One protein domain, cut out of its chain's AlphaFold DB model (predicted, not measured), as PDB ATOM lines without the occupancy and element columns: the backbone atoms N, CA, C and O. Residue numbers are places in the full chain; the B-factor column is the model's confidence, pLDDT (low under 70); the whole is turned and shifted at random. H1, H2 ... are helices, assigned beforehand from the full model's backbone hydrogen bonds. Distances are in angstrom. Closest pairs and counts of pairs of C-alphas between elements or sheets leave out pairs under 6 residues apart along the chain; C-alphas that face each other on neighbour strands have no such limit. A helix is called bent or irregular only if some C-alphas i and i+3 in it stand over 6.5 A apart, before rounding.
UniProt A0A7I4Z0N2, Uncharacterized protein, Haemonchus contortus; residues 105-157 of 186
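Overview. This is residues 105 to 157 of the 186 residues of an uncharacterized protein of Haemonchus contortus (UniProt A0A7I4Z0N2). A loose helical hairpin of H1 and H2, the second folding back but shifted along the first, has H3 packed crosswise on H1, away from H2. The printed part has 53 residues with three named helices, H1, H2, H3 in chain order, and no named strand: all helix. It is only just loose, close to compact, with a radius of gyration of the C-alphas of 12.2 A and spans of 36 by 25 by 14 A.

Along the chain. Find C-alpha 105 at (440.233, 422.842, 471.841), where H1, residues 105 to 113, begins; it is 12.3 A long and irregular, but only just: C-alphas 108 and 111 are 6.53 A apart. H2, residues 122 to 133, and H3, residues 144 to 155, each measure 16.4 A; H3 ends at (433.215, 429.715, 474.486).

Arrangement. Look at Pro 111 and Leu 129, the closest C-alphas of the hairpin H1 and H2, 5.5 A apart; H2 touches H1 with residues 129 to 133 alone, at a shallow tilt of 3 degrees, opposite ways. H3 touches H1, closest at the C-alphas of Phe 109 and Met 151, 5.5 A, at a steep tilt of 69 degrees, only just short of about perpendicular. H2 and H3 are apart. Every O i to N i+4 pair is within hydrogen-bond range in H2 and H3, and 3 of 5 in H1.

Size, cuts and confidence. The C-alphas of Gly 119 and Lys 142 are farthest apart, 37.6 A. The printed part has no cut, and both links are short; residues 118 to 123 and 139 to 146, of which 144 to 146 belong to H3, stand free. Check the B-factor column: pLDDT is under 70 at residues 105 to 109, 135 to 139 and 141.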
ATOM      1  N   LEU A 105     440.588 421.477 471.473       63.12
ATOM      2  CA  LEU A 105     440.233 422.842 471.841       63.12
ATOM      3  C   LEU A 105     438.919 422.977 472.636       63.12
ATOM      4  O   LEU A 105     438.869 423.774 473.566       63.12
ATOM      5  N   ALA A 106     437.882 422.191 472.334       62.22
ATOM      6  CA  ALA A 106     436.642 422.151 473.112       62.22
ATOM      7  C   ALA A 106     436.842 421.473 474.479       62.22
ATOM      8  O   ALA A 106     436.286 421.931 475.474       62.22
ATOM      9  N   GLU A 107     437.686 420.437 474.570       64.44
ATOM     10  CA  GLU A 107     438.069 419.873 475.876       64.44
ATOM     11  C   GLU A 107     438.882 420.876 476.701       64.44
ATOM     12  O   GLU A 107     438.611 421.044 477.888       64.44
ATOM     13  N   ARG A 108     439.792 421.623 476.060       67.50
ATOM     14  CA  ARG A 108     440.550 422.713 476.695       67.50
ATOM     15  C   ARG A 108     439.670 423.868 477.172       67.50
ATOM     16  O   ARG A 108     440.024 424.514 478.153       67.50
ATOM     17  N   PHE A 109     438.523 424.112 476.536       69.81
ATOM     18  CA  PHE A 109     437.527 425.062 477.038       69.81
ATOM     19  C   PHE A 109     436.767 424.532 478.270       69.81
ATOM     20  O   PHE A 109     436.273 425.315 479.078       69.81
ATOM     21  N   GLY A 110     436.730 423.214 478.486       70.56
ATOM     22  CA  GLY A 110     436.048 422.573 479.615       70.56
ATOM     23  C   GLY A 110     436.400 423.172 480.987       70.56
ATOM     24  O   GLY A 110     435.492 423.591 481.702       70.56
ATOM     25  N   PRO A 111     437.683 423.282 481.377       73.50
ATOM     26  CA  PRO A 111     438.078 423.961 482.612       73.50
ATOM     27  C   PRO A 111     437.641 425.432 482.680       73.50
ATOM     28  O   PRO A 111     437.213 425.878 483.737       73.50
ATOM     29  N   MET A 112     437.700 426.165 481.563       70.88
ATOM     30  CA  MET A 112     437.315 427.585 481.492       70.88
ATOM     31  C   MET A 112     435.805 427.804 481.584       70.88
ATOM     32  O   MET A 112     435.369 428.865 482.007       70.88
ATOM     33  N   SER A 113     435.013 426.799 481.213       71.88
ATOM     34  CA  SER A 113     433.553 426.826 481.328       71.88
ATOM     35  C   SER A 113     433.029 426.582 482.744       71.88
ATOM     36  O   SER A 113     431.847 426.797 483.010       71.88
ATOM     37  N   LYS A 114     433.874 426.089 483.658       76.56
ATOM     38  CA  LYS A 114     433.455 425.814 485.031       76.56
ATOM     39  C   LYS A 114     433.324 427.120 485.806       76.56
ATOM     40  O   LYS A 114     434.177 427.995 485.720       76.56
ATOM     41  N   VAL A 115     432.264 427.207 486.600       80.50
ATOM     42  CA  VAL A 115     432.024 428.296 487.549       80.50
ATOM     43  C   VAL A 115     431.937 427.688 488.941       80.50
ATOM     44  O   VAL A 115     431.381 426.599 489.110       80.50
ATOM     45  N   GLN A 116     432.502 428.375 489.933       84.19
ATOM     46  CA  GLN A 116     432.412 427.950 491.326       84.19
ATOM     47  C   GLN A 116     430.941 427.846 491.738       84.19
ATOM     48  O   GLN A 116     430.163 428.786 491.565       84.19
ATOM     49  N   LYS A 117     430.553 426.695 492.291       87.00
ATOM     50  CA  LYS A 117     429.175 426.488 492.745       87.00
ATOM     51  C   LYS A 117     428.909 427.289 494.027       87.00
ATOM     52  O   LYS A 117     429.820 427.437 494.847       87.00
ATOM     53  N   PRO A 118     427.669 427.759 494.259       83.94
ATOM     54  CA  PRO A 118     427.309 428.411 495.515       83.94
ATOM     55  C   PRO A 118     427.614 427.493 496.709       83.94
ATOM     56  O   PRO A 118     427.129 426.365 496.757       83.94
ATOM     57  N   GLY A 119     428.437 427.958 497.652       87.25
ATOM     58  CA  GLY A 119     428.823 427.193 498.846       87.25
ATOM     59  C   GLY A 119     429.980 426.198 498.666       87.25
ATOM     60  O   GLY A 119     430.359 425.555 499.639       87.25
ATOM     61  N   GLN A 120     430.571 426.079 497.472       87.56
ATOM     62  CA  GLN A 120     431.761 425.250 497.248       87.56
ATOM     63  C   GLN A 120     433.007 425.917 497.835       87.56
ATOM     64  O   GLN A 120     433.246 427.107 497.597       87.56
ATOM     65  N   ALA A 121     433.836 425.161 498.557       89.50
ATOM     66  CA  ALA A 121     435.085 425.697 499.079       89.50
ATOM     67  C   ALA A 121     436.087 425.966 497.942       89.50
ATOM     68  O   ALA A 121     436.180 425.216 496.970       89.50
ATOM     69  N   LEU A 122     436.885 427.030 498.076       87.81
ATOM     70  CA  LEU A 122     437.815 427.462 497.023       87.81
ATOM     71  C   LEU A 122     438.825 426.369 496.626       87.81
ATOM     72  O   LEU A 122     439.137 426.206 495.449       87.81
ATOM     73  N   HIS A 123     439.314 425.600 497.602       86.19
ATOM     74  CA  HIS A 123     440.281 424.527 497.365       86.19
ATOM     75  C   HIS A 123     439.669 423.339 496.604       86.19
ATOM     76  O   HIS A 123     440.336 422.744 495.760       86.19
ATOM     77  N   GLU A 124     438.395 423.024 496.853       85.19
ATOM     78  CA  GLU A 124     437.657 421.984 496.126       85.19
ATOM     79  C   GLU A 124     437.435 422.405 494.676       85.19
ATOM     80  O   GLU A 124     437.669 421.623 493.755       85.19
ATOM     81  N   TYR A 125     437.059 423.669 494.464       87.25
ATOM     82  CA  TYR A 125     436.910 424.235 493.127       87.25
ATOM     83  C   TYR A 125     438.231 424.202 492.343       87.25
ATOM     84  O   TYR A 125     438.271 423.745 491.199       87.25
ATOM     85  N   TYR A 126     439.339 424.599 492.973       85.88
ATOM     86  CA  TYR A 126     440.668 424.523 492.365       85.88
ATOM     87  C   TYR A 126     441.071 423.081 492.010       85.88
ATOM     88  O   TYR A 126     441.548 422.826 490.903       85.88
ATOM     89  N   ALA A 127     440.816 422.113 492.895       86.75
ATOM     90  CA  ALA A 127     441.081 420.702 492.620       86.75
ATOM     91  C   ALA A 127     440.244 420.168 491.438       86.75
ATOM     92  O   ALA A 127     440.749 419.406 490.607       86.75
ATOM     93  N   GLU A 128     438.984 420.593 491.309       83.50
ATOM     94  CA  GLU A 128     438.120 420.248 490.173       83.50
ATOM     95  C   GLU A 128     438.590 420.854 488.843       83.50
ATOM     96  O   GLU A 128     438.417 420.223 487.789       83.50
ATOM     97  N   LEU A 129     439.160 422.063 488.873       84.38
ATOM     98  CA  LEU A 129     439.791 422.697 487.716       84.38
ATOM     99  C   LEU A 129     441.063 421.950 487.321       84.38
ATOM    100  O   LEU A 129     441.217 421.589 486.157       84.38
ATOM    101  N   GLN A 130     441.931 421.636 488.283       82.69
ATOM    102  CA  GLN A 130     443.188 420.933 488.032       82.69
ATOM    103  C   GLN A 130     442.945 419.524 487.471       82.69
ATOM    104  O   GLN A 130     443.566 419.120 486.489       82.69
ATOM    105  N   LYS A 131     441.962 418.796 488.016       83.25
ATOM    106  CA  LYS A 131     441.543 417.491 487.484       83.25
ATOM    107  C   LYS A 131     441.046 417.585 486.039       83.25
ATOM    108  O   LYS A 131     441.325 416.688 485.252       83.25
ATOM    109  N   ALA A 132     440.318 418.648 485.694       77.06
ATOM    110  CA  ALA A 132     439.852 418.876 484.326       77.06
ATOM    111  C   ALA A 132     440.980 419.339 483.389       77.06
ATOM    112  O   ALA A 132     440.979 418.992 482.213       77.06
ATOM    113  N   ALA A 133     441.961 420.088 483.893       77.94
ATOM    114  CA  ALA A 133     443.105 420.541 483.109       77.94
ATOM    115  C   ALA A 133     444.050 419.387 482.735       77.94
ATOM    116  O   ALA A 133     444.578 419.362 481.622       77.94
ATOM    117  N   ASN A 134     444.202 418.391 483.613       76.88
ATOM    118  CA  ASN A 134     445.062 417.226 483.377       76.88
ATOM    119  C   ASN A 134     444.649 416.382 482.157       76.88
ATOM    120  O   ASN A 134     445.488 415.692 481.590       76.88
ATOM    121  N   SER A 135     443.383 416.429 481.727       66.94
ATOM    122  CA  SER A 135     442.927 415.716 480.524       66.94
ATOM    123  C   SER A 135     443.128 416.495 479.219       66.94
ATOM    124  O   SER A 135     442.803 415.977 478.159       66.94
ATOM    125  N   CYS A 136     443.622 417.736 479.273       67.69
ATOM    126  CA  CYS A 136     443.573 418.676 478.146       67.69
ATOM    127  C   CYS A 136     444.893 418.820 477.358       67.69
ATOM    128  O   CYS A 136     444.963 419.660 476.451       67.69
ATOM    129  N   SER A 137     445.927 418.032 477.694       68.12
ATOM    130  CA  SER A 137     447.249 418.003 477.036       68.12
ATOM    131  C   SER A 137     447.749 419.398 476.627       68.12
ATOM    132  O   SER A 137     448.005 419.677 475.451       68.12
ATOM    133  N   PHE A 138     447.823 420.322 477.594       68.88
ATOM    134  CA  PHE A 138     448.273 421.702 477.354       68.88
ATOM    135  C   PHE A 138     449.742 421.778 476.904       68.88
ATOM    136  O   PHE A 138     450.130 422.740 476.245       68.88
ATOM    137  N   GLU A 139     450.532 420.744 477.193       69.25
ATOM    138  CA  GLU A 139     451.945 420.614 476.811       69.25
ATOM    139  C   GLU A 139     452.155 420.496 475.290       69.25
ATOM    140  O   GLU A 139     453.212 420.845 474.775       69.25
ATOM    141  N   GLU A 140     451.134 420.072 474.540       70.12
ATOM    142  CA  GLU A 140     451.203 419.925 473.077       70.12
ATOM    143  C   GLU A 140     450.904 421.237 472.318       70.12
ATOM    144  O   GLU A 140     450.876 421.266 471.083       70.12
ATOM    145  N   ILE A 141     450.653 422.345 473.028       69.00
ATOM    146  CA  ILE A 141     450.337 423.643 472.421       69.00
ATOM    147  C   ILE A 141     451.622 424.337 471.972       69.00
ATOM    148  O   ILE A 141     452.361 424.886 472.781       69.00
ATOM    149  N   LYS A 142     451.848 424.380 470.655       70.25
ATOM    150  CA  LYS A 142     452.965 425.128 470.053       70.25
ATOM    151  C   LYS A 142     452.691 426.628 469.911       70.25
ATOM    152  O   LYS A 142     453.622 427.422 469.955       70.25
ATOM    153  N   ASN A 143     451.429 427.014 469.714       79.06
ATOM    154  CA  ASN A 143     451.018 428.408 469.561       79.06
ATOM    155  C   ASN A 143     449.946 428.752 470.599       79.06
ATOM    156  O   ASN A 143     448.771 428.429 470.436       79.06
ATOM    157  N   HIS A 144     450.370 429.394 471.685       78.12
ATOM    158  CA  HIS A 144     449.489 429.743 472.798       78.12
ATOM    159  C   HIS A 144     448.458 430.815 472.425       78.12
ATOM    160  O   HIS A 144     447.355 430.792 472.961       78.12
ATOM    161  N   ILE A 145     448.780 431.715 471.488       78.19
ATOM    162  CA  ILE A 145     447.860 432.773 471.049       78.19
ATOM    163  C   ILE A 145     446.686 432.148 470.302       78.19
ATOM    164  O   ILE A 145     445.538 432.368 470.673       78.19
ATOM    165  N   ASP A 146     446.976 431.322 469.299       72.62
ATOM    166  CA  ASP A 146     445.951 430.638 468.503       72.62
ATOM    167  C   ASP A 146     445.075 429.723 469.372       72.62
ATOM    168  O   ASP A 146     443.849 429.695 469.249       72.62
ATOM    169  N   ALA A 147     445.698 429.047 470.340       73.56
ATOM    170  CA  ALA A 147     444.998 428.217 471.305       73.56
ATOM    171  C   ALA A 147     444.015 429.031 472.163       73.56
ATOM    172  O   ALA A 147     442.850 428.648 472.267       73.56
ATOM    173  N   VAL A 148     444.449 430.159 472.736       78.12
ATOM    174  CA  VAL A 148     443.587 431.030 473.551       78.12
ATOM    175  C   VAL A 148     442.477 431.648 472.702       78.12
ATOM    176  O   VAL A 148     441.316 431.579 473.098       78.12
ATOM    177  N   VAL A 149     442.792 432.181 471.516       78.12
ATOM    178  CA  VAL A 149     441.796 432.753 470.591       78.12
ATOM    179  C   VAL A 149     440.729 431.721 470.244       78.12
ATOM    180  O   VAL A 149     439.538 432.016 470.315       78.12
ATOM    181  N   THR A 150     441.133 430.489 469.943       73.19
ATOM    182  CA  THR A 150     440.194 429.426 469.586       73.19
ATOM    183  C   THR A 150     439.338 428.983 470.772       73.19
ATOM    184  O   THR A 150     438.149 428.728 470.606       73.19
ATOM    185  N   MET A 151     439.893 428.918 471.985       76.00
ATOM    186  CA  MET A 151     439.119 428.598 473.193       76.00
ATOM    187  C   MET A 151     438.079 429.675 473.503       76.00
ATOM    188  O   MET A 151     436.938 429.349 473.819       76.00
ATOM    189  N   VAL A 152     438.455 430.949 473.365       77.12
ATOM    190  CA  VAL A 152     437.542 432.089 473.519       77.12
ATOM    191  C   VAL A 152     436.462 432.067 472.442       77.12
ATOM    192  O   VAL A 152     435.291 432.264 472.755       77.12
ATOM    193  N   PHE A 153     436.832 431.765 471.195       76.81
ATOM    194  CA  PHE A 153     435.886 431.608 470.095       76.81
ATOM    195  C   PHE A 153     434.862 430.508 470.389       76.81
ATOM    196  O   PHE A 153     433.666 430.772 470.323       76.81
ATOM    197  N   ILE A 154     435.313 429.313 470.793       77.25
ATOM    198  CA  ILE A 154     434.439 428.188 471.166       77.25
ATOM    199  C   ILE A 154     433.506 428.575 472.320       77.25
ATOM    200  O   ILE A 154     432.315 428.291 472.253       77.25
ATOM    201  N   GLY A 155     434.019 429.252 473.352       73.19
ATOM    202  CA  GLY A 155     433.215 429.715 474.486       73.19
ATOM    203  C   GLY A 155     432.223 430.834 474.164       73.19
ATOM    204  O   GLY A 155     431.280 431.047 474.923       73.19
ATOM    205  N   GLY A 156     432.436 431.545 473.055       73.62
ATOM    206  CA  GLY A 156     431.538 432.568 472.523       73.62
ATOM    207  C   GLY A 156     430.488 432.032 471.549       73.62
ATOM    208  O   GLY A 156     429.605 432.790 471.144       73.62
ATOM    209  N   LEU A 157     430.551 430.749 471.168       76.81
ATOM    210  CA  LEU A 157     429.505 430.128 470.362       76.81
ATOM    211  C   LEU A 157     428.235 429.989 471.207       76.81
ATOM    212  O   LEU A 157     428.241 429.389 472.282       76.81
TER     213      LEU A 157